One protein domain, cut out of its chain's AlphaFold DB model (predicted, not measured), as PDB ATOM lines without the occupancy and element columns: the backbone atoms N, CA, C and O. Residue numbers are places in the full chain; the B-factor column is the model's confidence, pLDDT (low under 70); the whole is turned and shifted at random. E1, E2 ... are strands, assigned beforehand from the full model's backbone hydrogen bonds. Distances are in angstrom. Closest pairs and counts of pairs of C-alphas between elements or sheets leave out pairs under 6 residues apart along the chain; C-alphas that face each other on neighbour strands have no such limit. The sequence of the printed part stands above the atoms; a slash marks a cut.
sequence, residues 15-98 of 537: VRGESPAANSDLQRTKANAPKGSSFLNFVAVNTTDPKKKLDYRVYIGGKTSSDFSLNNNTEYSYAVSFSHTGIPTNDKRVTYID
ATOM      1  N   VAL A  15     197.465 183.406 107.121       95.69
ATOM      2  CA  VAL A  15     196.409 183.787 106.179       95.69
ATOM      3  C   VAL A  15     195.438 182.618 106.043       95.69
ATOM      4  O   VAL A  15     195.776 181.579 105.473       95.69
ATOM      5  N   ARG A  16     194.243 182.763 106.624       94.75
ATOM      6  CA  ARG A  16     193.193 181.729 106.628       94.75
ATOM      7  C   ARG A  16     191.952 182.100 105.824       94.75
ATOM      8  O   ARG A  16     191.071 181.257 105.676       94.75
ATOM      9  N   GLY A  17     191.932 183.300 105.247       95.75
ATOM     10  CA  GLY A  17     190.864 183.768 104.376       95.75
ATOM     11  C   GLY A  17     189.590 184.125 105.133       95.75
ATOM     12  O   GLY A  17     189.592 184.317 106.352       95.75
ATOM     13  N   GLU A  18     188.502 184.223 104.374       95.81
ATOM     14  CA  GLU A  18     187.198 184.607 104.893       95.81
ATOM     15  C   GLU A  18     186.306 183.403 105.218       95.81
ATOM     16  O   GLU A  18     186.350 182.369 104.550       95.81
ATOM     17  N   SER A  19     185.440 183.567 106.215       97.00
ATOM     18  CA  SER A  19     184.324 182.667 106.499       97.00
ATOM     19  C   SER A  19     183.005 183.443 106.529       97.00
ATOM     20  O   SER A  19     182.773 184.224 107.459       97.00
ATOM     21  N   PRO A  20     182.095 183.204 105.565       95.38
ATOM     22  CA  PRO A  20     180.780 183.848 105.537       95.38
ATOM     23  C   PRO A  20     179.900 183.530 106.757       95.38
ATOM     24  O   PRO A  20     178.976 184.279 107.068       95.38
ATOM     25  N   ALA A  21     180.182 182.430 107.465       96.06
ATOM     26  CA  ALA A  21     179.456 182.038 108.672       96.06
ATOM     27  C   ALA A  21     179.739 182.963 109.873       96.06
ATOM     28  O   ALA A  21     178.971 182.974 110.832       96.06
ATOM     29  N   ALA A  22     180.827 183.740 109.831       95.75
ATOM     30  CA  ALA A  22     181.173 184.730 110.844       95.75
ATOM     31  C   ALA A  22     180.728 186.136 110.409       95.75
ATOM     32  O   ALA A  22     181.551 187.012 110.168       95.75
ATOM     33  N   ASN A  23     179.416 186.374 110.304       93.69
ATOM     34  CA  ASN A  23     178.884 187.668 109.850       93.69
ATOM     35  C   ASN A  23     178.837 188.749 110.948       93.69
ATOM     36  O   ASN A  23     178.505 189.900 110.683       93.69
ATOM     37  N   SER A  24     179.246 188.419 112.173       93.62
ATOM     38  CA  SER A  24     179.412 189.356 113.291       93.62
ATOM     39  C   SER A  24     180.556 188.918 114.207       93.62
ATOM     40  O   SER A  24     180.949 187.751 114.212       93.62
ATOM     41  N   ASP A  25     181.070 189.830 115.033       89.06
ATOM     42  CA  ASP A  25     182.179 189.529 115.951       89.06
ATOM     43  C   ASP A  25     181.838 188.444 116.980       89.06
ATOM     44  O   ASP A  25     182.715 187.690 117.404       89.06
ATOM     45  N   LEU A  26     180.559 188.326 117.364       90.44
ATOM     46  CA  LEU A  26     180.062 187.256 118.238       90.44
ATOM     47  C   LEU A  26     180.102 185.881 117.560       90.44
ATOM     48  O   LEU A  26     180.152 184.852 118.228       90.44
ATOM     49  N   GLN A  27     180.091 185.853 116.229       94.00
ATOM     50  CA  GLN A  27     180.133 184.630 115.439       94.00
ATOM     51  C   GLN A  27     181.551 184.207 115.058       94.00
ATOM     52  O   GLN A  27     181.704 183.149 114.447       94.00
ATOM     53  N   ARG A  28     182.589 184.950 115.462       93.44
ATOM     54  CA  ARG A  28     183.995 184.529 115.351       93.44
ATOM     55  C   ARG A  28     184.316 183.434 116.377       93.44
ATOM     56  O   ARG A  28     185.007 183.659 117.365       93.44
ATOM     57  N   THR A  29     183.758 182.250 116.150       93.31
ATOM     58  CA  THR A  29     183.794 181.078 117.042       93.31
ATOM     59  C   THR A  29     184.559 179.922 116.398       93.31
ATOM     60  O   THR A  29     184.782 179.939 115.188       93.31
ATOM     61  N   LYS A  30     184.893 178.873 117.170       90.06
ATOM     62  CA  LYS A  30     185.541 177.652 116.640       90.06
ATOM     63  C   LYS A  30     184.759 177.054 115.466       90.06
ATOM     64  O   LYS A  30     185.364 176.632 114.492       90.06
ATOM     65  N   ALA A  31     183.428 177.051 115.557       91.25
ATOM     66  CA  ALA A  31     182.551 176.472 114.541       91.25
ATOM     67  C   ALA A  31     182.561 177.242 113.208       91.25
ATOM     68  O   ALA A  31     182.321 176.648 112.163       91.25
ATOM     69  N   ASN A  32     182.839 178.548 113.246       95.31
ATOM     70  CA  ASN A  32     182.774 179.410 112.067       95.31
ATOM     71  C   ASN A  32     184.155 179.827 111.551       95.31
ATOM     72  O   ASN A  32     184.259 180.293 110.422       95.31
ATOM     73  N   ALA A  33     185.209 179.706 112.357       94.81
ATOM     74  CA  ALA A  33     186.563 180.036 111.943       94.81
ATOM     75  C   ALA A  33     187.120 178.946 111.010       94.81
ATOM     76  O   ALA A  33     186.965 177.757 111.300       94.81
ATOM     77  N   PRO A  34     187.836 179.315 109.932       94.31
ATOM     78  CA  PRO A  34     188.602 178.345 109.165       94.31
ATOM     79  C   PRO A  34     189.578 177.570 110.063       94.31
ATOM     80  O   PRO A  34     190.108 178.080 111.056       94.31
ATOM     81  N   LYS A  35     189.837 176.311 109.716       89.94
ATOM     82  CA  LYS A  35     190.726 175.450 110.498       89.94
ATOM     83  C   LYS A  35     192.140 176.036 110.580       89.94
ATOM     84  O   LYS A  35     192.726 176.437 109.577       89.94
ATOM     85  N   GLY A  36     192.703 176.059 111.787       89.75
ATOM     86  CA  GLY A  36     194.032 176.618 112.047       89.75
ATOM     87  C   GLY A  36     194.089 178.150 112.065       89.75
ATOM     88  O   GLY A  36     195.185 178.695 111.931       89.75
ATOM     89  N   SER A  37     192.948 178.837 112.181       94.31
ATOM     90  CA  SER A  37     192.889 180.274 112.465       94.31
ATOM     91  C   SER A  37     193.449 180.613 113.837       94.31
ATOM     92  O   SER A  37     193.252 179.881 114.809       94.31
ATOM     93  N   SER A  38     194.140 181.747 113.902       94.06
ATOM     94  CA  SER A  38     194.707 182.265 115.142       94.06
ATOM     95  C   SER A  38     193.610 182.774 116.074       94.06
ATOM     96  O   SER A  38     192.615 183.361 115.641       94.06
ATOM     97  N   PHE A  39     193.817 182.592 117.372       93.00
ATOM     98  CA  PHE A  39     192.951 183.131 118.408       93.00
ATOM     99  C   PHE A  39     193.769 183.561 119.622       93.00
ATOM    100  O   PHE A  39     194.878 183.082 119.851       93.00
ATOM    101  N   LEU A  40     193.188 184.460 120.407       91.44
ATOM    102  CA  LEU A  40     193.627 184.782 121.753       91.44
ATOM    103  C   LEU A  40     192.740 184.010 122.727       91.44
ATOM    104  O   LEU A  40     191.516 184.006 122.568       91.44
ATOM    105  N   ASN A  41     193.352 183.360 123.716       90.00
ATOM    106  CA  ASN A  41     192.625 182.716 124.800       90.00
ATOM    107  C   ASN A  41     192.871 183.456 126.117       90.00
ATOM    108  O   ASN A  41     194.019 183.705 126.490       90.00
ATOM    109  N   PHE A  42     191.795 183.784 126.822       90.31
ATOM    110  CA  PHE A  42     191.837 184.355 128.161       90.31
ATOM    111  C   PHE A  42     191.101 183.420 129.108       90.31
ATOM    112  O   PHE A  42     189.961 183.057 128.853       90.31
ATOM    113  N   VAL A  43     191.724 183.067 130.228       88.75
ATOM    114  CA  VAL A  43     191.102 182.209 131.239       88.75
ATOM    115  C   VAL A  43     190.900 183.026 132.507       88.75
ATOM    116  O   VAL A  43     191.868 183.450 133.140       88.75
ATOM    117  N   ALA A  44     189.641 183.264 132.873       88.69
ATOM    118  CA  ALA A  44     189.287 183.840 134.164       88.69
ATOM    119  C   ALA A  44     188.970 182.711 135.145       88.69
ATOM    120  O   ALA A  44     188.141 181.848 134.860       88.69
ATOM    121  N   VAL A  45     189.632 182.722 136.296       87.88
ATOM    122  CA  VAL A  45     189.503 181.689 137.327       87.88
ATOM    123  C   VAL A  45     188.624 182.220 138.454       87.88
ATOM    124  O   VAL A  45     188.796 183.363 138.885       87.88
ATOM    125  N   ASN A  46     187.678 181.412 138.930       88.44
ATOM    126  CA  ASN A  46     186.873 181.767 140.092       88.44
ATOM    127  C   ASN A  46     187.766 181.839 141.346       88.44
ATOM    128  O   ASN A  46     188.586 180.962 141.602       88.44
ATOM    129  N   THR A  47     187.618 182.911 142.126       87.62
ATOM    130  CA  THR A  47     188.465 183.186 143.298       87.62
ATOM    131  C   THR A  47     188.212 182.250 144.477       87.62
ATOM    132  O   THR A  47     189.070 182.132 145.346       87.62
ATOM    133  N   THR A  48     187.044 181.613 144.524       89.44
ATOM    134  CA  THR A  48     186.619 180.709 145.601       89.44
ATOM    135  C   THR A  48     186.827 179.249 145.220       89.44
ATOM    136  O   THR A  48     187.299 178.465 146.037       89.44
ATOM    137  N   ASP A  49     186.504 178.883 143.978       87.38
ATOM    138  CA  ASP A  49     186.731 177.546 143.430       87.38
ATOM    139  C   ASP A  49     187.578 177.639 142.153       87.38
ATOM    140  O   ASP A  49     187.028 177.774 141.058       87.38
ATOM    141  N   PRO A  50     188.918 177.549 142.259       86.06
ATOM    142  CA  PRO A  50     189.817 177.709 141.118       86.06
ATOM    143  C   PRO A  50     189.630 176.692 139.981       86.06
ATOM    144  O   PRO A  50     190.212 176.855 138.902       86.06
ATOM    145  N   LYS A  51     188.838 175.634 140.198       85.94
ATOM    146  CA  LYS A  51     188.471 174.668 139.157       85.94
ATOM    147  C   LYS A  51     187.468 175.259 138.175       85.94
ATOM    148  O   LYS A  51     187.525 174.937 136.990       85.94
ATOM    149  N   LYS A  52     186.604 176.160 138.652       88.94
ATOM    150  CA  LYS A  52     185.599 176.850 137.843       88.94
ATOM    151  C   LYS A  52     186.243 177.990 137.070       88.94
ATOM    152  O   LYS A  52     186.845 178.897 137.652       88.94
ATOM    153  N   LYS A  53     186.126 177.944 135.745       89.75
ATOM    154  CA  LYS A  53     186.802 178.875 134.835       89.75
ATOM    155  C   LYS A  53     185.837 179.400 133.776       89.75
ATOM    156  O   LYS A  53     184.881 178.730 133.397       89.75
ATOM    157  N   LEU A  54     186.111 180.600 133.281       90.88
ATOM    158  CA  LEU A  54     185.571 181.101 132.020       90.88
ATOM    159  C   LEU A  54     186.730 181.172 131.024       90.88
ATOM    160  O   LEU A  54     187.678 181.928 131.244       90.88
ATOM    161  N   ASP A  55     186.658 180.365 129.972       89.94
ATOM    162  CA  ASP A  55     187.580 180.384 128.834       89.94
ATOM    163  C   ASP A  55     186.977 181.274 127.742       89.94
ATOM    164  O   ASP A  55     185.872 181.020 127.261       89.94
ATOM    165  N   TYR A  56     187.666 182.363 127.412       92.06
ATOM    166  CA  TYR A  56     187.261 183.320 126.392       92.06
ATOM    167  C   TYR A  56     188.161 183.160 125.179       92.06
ATOM    168  O   TYR A  56     189.324 183.578 125.188       92.06
ATOM    169  N   ARG A  57     187.587 182.643 124.096       92.19
ATOM    170  CA  ARG A  57     188.287 182.431 122.840       92.19
ATOM    171  C   ARG A  57     187.909 183.474 121.804       92.19
ATOM    172  O   ARG A  57     186.809 183.464 121.260       92.19
ATOM    173  N   VAL A  58     188.863 184.331 121.465       92.38
ATOM    174  CA  VAL A  58     188.674 185.400 120.481       92.38
ATOM    175  C   VAL A  58     189.503 185.098 119.240       92.38
ATOM    176  O   VAL A  58     190.723 185.244 119.258       92.38
ATOM    177  N   TYR A  59     188.853 184.681 118.154       94.56
ATOM    178  CA  TYR A  59     189.532 184.491 116.871       94.56
ATOM    179  C   TYR A  59     189.891 185.832 116.232       94.56
ATOM    180  O   TYR A  59     189.048 186.724 116.124       94.56
ATOM    181  N   ILE A  60     191.125 185.946 115.750       94.38
ATOM    182  CA  ILE A  60     191.705 187.185 115.220       94.38
ATOM    183  C   ILE A  60     191.971 187.074 113.710       94.38
ATOM    184  O   ILE A  60     192.082 185.978 113.169       94.38
ATOM    185  N   GLY A  61     191.989 188.212 113.026       95.00
ATOM    186  CA  GLY A  61     192.157 188.368 111.581       95.00
ATOM    187  C   GLY A  61     191.965 189.821 111.139       95.00
ATOM    188  O   GLY A  61     192.257 190.743 111.906       95.00
ATOM    189  N   GLY A  62     191.511 190.030 109.904       93.12
ATOM    190  CA  GLY A  62     191.293 191.359 109.332       93.12
ATOM    191  C   GLY A  62     190.165 192.166 109.975       93.12
ATOM    192  O   GLY A  62     189.593 191.805 110.999       93.12
ATOM    193  N   LYS A  63     189.863 193.314 109.356       89.38
ATOM    194  CA  LYS A  63     188.912 194.307 109.890       89.38
ATOM    195  C   LYS A  63     187.455 193.843 109.870       89.38
ATOM    196  O   LYS A  63     186.642 194.406 110.596       89.38
ATOM    197  N   THR A  64     187.106 192.891 109.009       93.38
ATOM    198  CA  THR A  64     185.749 192.352 108.908       93.38
ATOM    199  C   THR A  64     185.597 191.133 109.808       93.38
ATOM    200  O   THR A  64     186.527 190.346 109.988       93.38
ATOM    201  N   SER A  65     184.390 190.933 110.340       92.75
ATOM    202  CA  SER A  65     184.057 189.766 111.165       92.75
ATOM    203  C   SER A  65     184.284 188.437 110.436       92.75
ATOM    204  O   SER A  65     184.599 187.445 111.095       92.75
ATOM    205  N   SER A  66     184.222 188.436 109.103       96.06
ATOM    206  CA  SER A  66     184.463 187.270 108.257       96.06
ATOM    207  C   SER A  66     185.939 186.970 107.998       96.06
ATOM    208  O   SER A  66     186.231 185.830 107.663       96.06
ATOM    209  N   ASP A  67     186.875 187.916 108.143       96.56
ATOM    210  CA  ASP A  67     188.286 187.709 107.777       96.56
ATOM    211  C   ASP A  67     189.123 187.166 108.949       96.56
ATOM    212  O   ASP A  67     189.230 187.781 110.015       96.56
ATOM    213  N   PHE A  68     189.760 186.012 108.748       97.12
ATOM    214  CA  PHE A  68     190.636 185.338 109.715       97.12
ATOM    215  C   PHE A  68     192.117 185.405 109.313       97.12
ATOM    216  O   PHE A  68     192.941 184.631 109.802       97.12
ATOM    217  N   SER A  69     192.470 186.319 108.411       96.75
ATOM    218  CA  SER A  69     193.823 186.461 107.883       96.75
ATOM    219  C   SER A  69     194.675 187.419 108.708       96.75
ATOM    220  O   SER A  69     194.320 188.577 108.934       96.75
ATOM    221  N   LEU A  70     195.850 186.934 109.101       96.38
ATOM    222  CA  LEU A  70     196.930 187.730 109.668       96.38
ATOM    223  C   LEU A  70     198.053 187.857 108.639       96.38
ATOM    224  O   LEU A  70     198.728 186.876 108.327       96.38
ATOM    225  N   ASN A  71     198.232 189.055 108.097       95.75
ATOM    226  CA  ASN A  71     199.195 189.349 107.044       95.75
ATOM    227  C   ASN A  71     200.543 189.785 107.624       95.75
ATOM    228  O   ASN A  71     200.625 190.333 108.724       95.75
ATOM    229  N   ASN A  72     201.609 189.572 106.852       95.50
ATOM    230  CA  ASN A  72     202.937 190.067 107.206       95.50
ATOM    231  C   ASN A  72     202.937 191.596 107.318       95.50
ATOM    232  O   ASN A  72     202.202 192.282 106.607       95.50
ATOM    233  N   ASN A  73     203.811 192.120 108.182       94.69
ATOM    234  CA  ASN A  73     204.042 193.558 108.345       94.69
ATOM    235  C   ASN A  73     202.754 194.377 108.569       94.69
ATOM    236  O   ASN A  73     202.604 195.480 108.052       94.69
ATOM    237  N   THR A  74     201.795 193.802 109.297       94.69
ATOM    238  CA  THR A  74     200.502 194.424 109.587       94.69
ATOM    239  C   THR A  74     200.297 194.462 111.096       94.69
ATOM    240  O   THR A  74     200.457 193.447 111.772       94.69
ATOM    241  N   GLU A  75     199.945 195.630 111.624       93.75
ATOM    242  CA  GLU A  75     199.559 195.779 113.025       93.75
ATOM    243  C   GLU A  75     198.078 195.424 113.203       93.75
ATOM    244  O   GLU A  75     197.210 195.910 112.474       93.75
ATOM    245  N   TYR A  76     197.798 194.581 114.194       92.38
ATOM    246  CA  TYR A  76     196.451 194.154 114.549       92.38
ATOM    247  C   TYR A  76     196.143 194.563 115.988       92.38
ATOM    248  O   TYR A  76     196.643 193.957 116.937       92.38
ATOM    249  N   SER A  77     195.288 195.572 116.144       91.12
ATOM    250  CA  SER A  77     194.921 196.131 117.449       91.12
ATOM    251  C   SER A  77     193.512 195.703 117.848       91.12
ATOM    252  O   SER A  77     192.535 196.068 117.197       91.12
ATOM    253  N   TYR A  78     193.413 194.945 118.942       88.69
ATOM    254  CA  TYR A  78     192.154 194.438 119.490       88.69
ATOM    255  C   TYR A  78     191.854 195.060 120.852       88.69
ATOM    256  O   TYR A  78     192.664 194.979 121.773       88.69
ATOM    257  N   ALA A  79     190.651 195.614 121.006       87.88
ATOM    258  CA  ALA A  79     190.098 195.980 122.305       87.88
ATOM    259  C   ALA A  79     189.170 194.859 122.790       87.88
ATOM    260  O   ALA A  79     188.068 194.686 122.272       87.88
ATOM    261  N   VAL A  80     189.610 194.086 123.784       84.69
ATOM    262  CA  VAL A  80     188.817 192.990 124.362       84.69
ATOM    263  C   VAL A  80     188.225 193.443 125.695       84.69
ATOM    264  O   VAL A  80     188.959 193.821 126.605       84.69
ATOM    265  N   SER A  81     186.895 193.417 125.806       85.50
ATOM    266  CA  SER A  81     186.160 193.814 127.015       85.50
ATOM    267  C   SER A  81     185.316 192.658 127.546       85.50
ATOM    268  O   SER A  81     184.507 192.093 126.813       85.50
ATOM    269  N   PHE A  82     185.474 192.336 128.830       85.44
ATOM    270  CA  PHE A  82     184.681 191.321 129.528       85.44
ATOM    271  C   PHE A  82     183.635 192.017 130.405       85.44
ATOM    272  O   PHE A  82     183.913 192.377 131.548       85.44
ATOM    273  N   SER A  83     182.450 192.247 129.843       84.50
ATOM    274  CA  SER A  83     181.381 193.022 130.483       84.50
ATOM    275  C   SER A  83     180.114 192.183 130.602       84.50
ATOM    276  O   SER A  83     179.208 192.289 129.781       84.50
ATOM    277  N   HIS A  84     180.060 191.320 131.611       86.44
ATOM    278  CA  HIS A  84     178.880 190.515 131.920       86.44
ATOM    279  C   HIS A  84     178.773 190.276 133.430       86.44
ATOM    280  O   HIS A  84     179.712 190.536 134.185       86.44
ATOM    281  N   THR A  85     177.601 189.820 133.866       82.69
ATOM    282  CA  THR A  85     177.371 189.333 135.228       82.69
ATOM    283  C   THR A  85     176.928 187.877 135.142       82.69
ATOM    284  O   THR A  85     176.096 187.531 134.305       82.69
ATOM    285  N   GLY A  86     177.497 187.016 135.984       85.31
ATOM    286  CA  GLY A  86     177.219 185.579 135.941       85.31
ATOM    287  C   GLY A  86     177.894 184.855 134.770       85.31
ATOM    288  O   GLY A  86     178.991 185.215 134.352       85.31
ATOM    289  N   ILE A  87     177.264 183.780 134.289       88.00
ATOM    290  CA  ILE A  87     177.774 182.952 133.190       88.00
ATOM    291  C   ILE A  87     177.146 183.439 131.873       88.00
ATOM    292  O   ILE A  87     175.923 183.375 131.733       88.00
ATOM    293  N   PRO A  88     177.937 183.908 130.891       86.88
ATOM    294  CA  PRO A  88     177.411 184.403 129.623       86.88
ATOM    295  C   PRO A  88     176.996 183.239 128.707       86.88
ATOM    296  O   PRO A  88     177.785 182.743 127.914       86.88
ATOM    297  N   THR A  89     175.736 182.808 128.787       86.75
ATOM    298  CA  THR A  89     175.216 181.656 128.017       86.75
ATOM    299  C   THR A  89     174.957 181.945 126.535       86.75
ATOM    300  O   THR A  89     174.811 181.017 125.746       86.75
ATOM    301  N   ASN A  90     174.882 183.221 126.146       87.38
ATOM    302  CA  ASN A  90     174.528 183.637 124.782       87.38
ATOM    303  C   ASN A  90     175.747 183.957 123.900       87.38
ATOM    304  O   ASN A  90     175.588 184.145 122.694       87.38
ATOM    305  N   ASP A  91     176.953 184.023 124.471       90.06
ATOM    306  CA  ASP A  91     178.185 184.279 123.724       90.06
ATOM    307  C   ASP A  91     178.975 182.979 123.550       90.06
ATOM    308  O   ASP A  91     179.664 182.519 124.455       90.06
ATOM    309  N   LYS A  92     178.903 182.399 122.348       90.44
ATOM    310  CA  LYS A  92     179.560 181.127 122.000       90.44
ATOM    311  C   LYS A  92     181.092 181.201 121.959       90.44
ATOM    312  O   LYS A  92     181.742 180.192 121.692       90.44
ATOM    313  N   ARG A  93     181.678 182.380 122.172       91.25
ATOM    314  CA  ARG A  93     183.127 182.563 122.346       91.25
ATOM    315  C   ARG A  93     183.566 182.306 123.783       91.25
ATOM    316  O   ARG A  93     184.762 182.177 124.026       91.25
ATOM    317  N   VAL A  94     182.620 182.252 124.722       91.69
ATOM    318  CA  VAL A  94     182.888 182.016 126.137       91.69
ATOM    319  C   VAL A  94     182.425 180.618 126.512       91.69
ATOM    320  O   VAL A  94     181.269 180.257 126.310       91.69
ATOM    321  N   THR A  95     183.329 179.834 127.085       89.44
ATOM    322  CA  THR A  95     183.025 178.513 127.634       89.44
ATOM    323  C   THR A  95     183.120 178.580 129.148       89.44
ATOM    324  O   THR A  95     184.164 178.928 129.701       89.44
ATOM    325  N   TYR A  96     182.029 178.241 129.831       89.31
ATOM    326  CA  TYR A  96     182.063 178.003 131.268       89.31
ATOM    327  C   TYR A  96     182.534 176.577 131.535       89.31
ATOM    328  O   TYR A  96     181.949 175.616 131.039       89.31
ATOM    329  N   ILE A  97     183.613 176.461 132.299       86.38
ATOM    330  CA  ILE A  97     184.249 175.202 132.659       86.38
ATOM    331  C   ILE A  97     183.974 174.980 134.141       86.38
ATOM    332  O   ILE A  97     184.486 175.714 134.983       86.38
ATOM    333  N   ASP A  98     183.176 173.963 134.446       87.88
ATOM    334  CA  ASP A  98     182.911 173.467 135.798       87.88
ATOM    335  C   ASP A  98     183.253 171.974 135.802       87.88
ATOM    336  O   ASP A  98     182.417 171.136 135.449       87.88
TER     337      ASP A  98
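This is residues 15 to 98 of the 537 residues of the protein "Fibrobacter succinogene major paralogous domain protein" of Bacteroides fragilis (UniProt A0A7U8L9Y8). With little regular structure, this is a small three-stranded sheet, a long E1-E2 hairpin with short E3 beside E2, and loops massed at the end away from the hairpin's turn. Residues 78 to 85 run back over one face of the sheet. The printed part has 84 residues, 18 of them in named strands E1, E2, E3, with no named helix: all strand, antiparallel, order E1 - E2 - E3. It is only just compact, close to loose, radius of gyration of the C-alphas 14.0 A, spanning 42 by 26 by 22 A.

Find C-alpha 39 at (192.951, 183.131, 118.408); E1, residues 39 to 45, runs 19.3 A. E2, residues 53 to 59, runs 19.0 A. E3, residues 94 to 97, ends at (184.249, 175.202, 132.659) after 9.5 A.

The strands form a meander, each the antiparallel neighbour of the one before. Hairpin E1 and E2, at 166 degrees, has N 42 and O 56 at 3.0 A. Hairpin E2 and E3, at 151 degrees, has N 55 and O 95 at 2.9 A.

The farthest C-alphas, Thr 48 and Asn 73, are 43.1 A apart. E2 to E3 is a long link. The printed part has no cut, and no printed residue is under 70 in pLDDT.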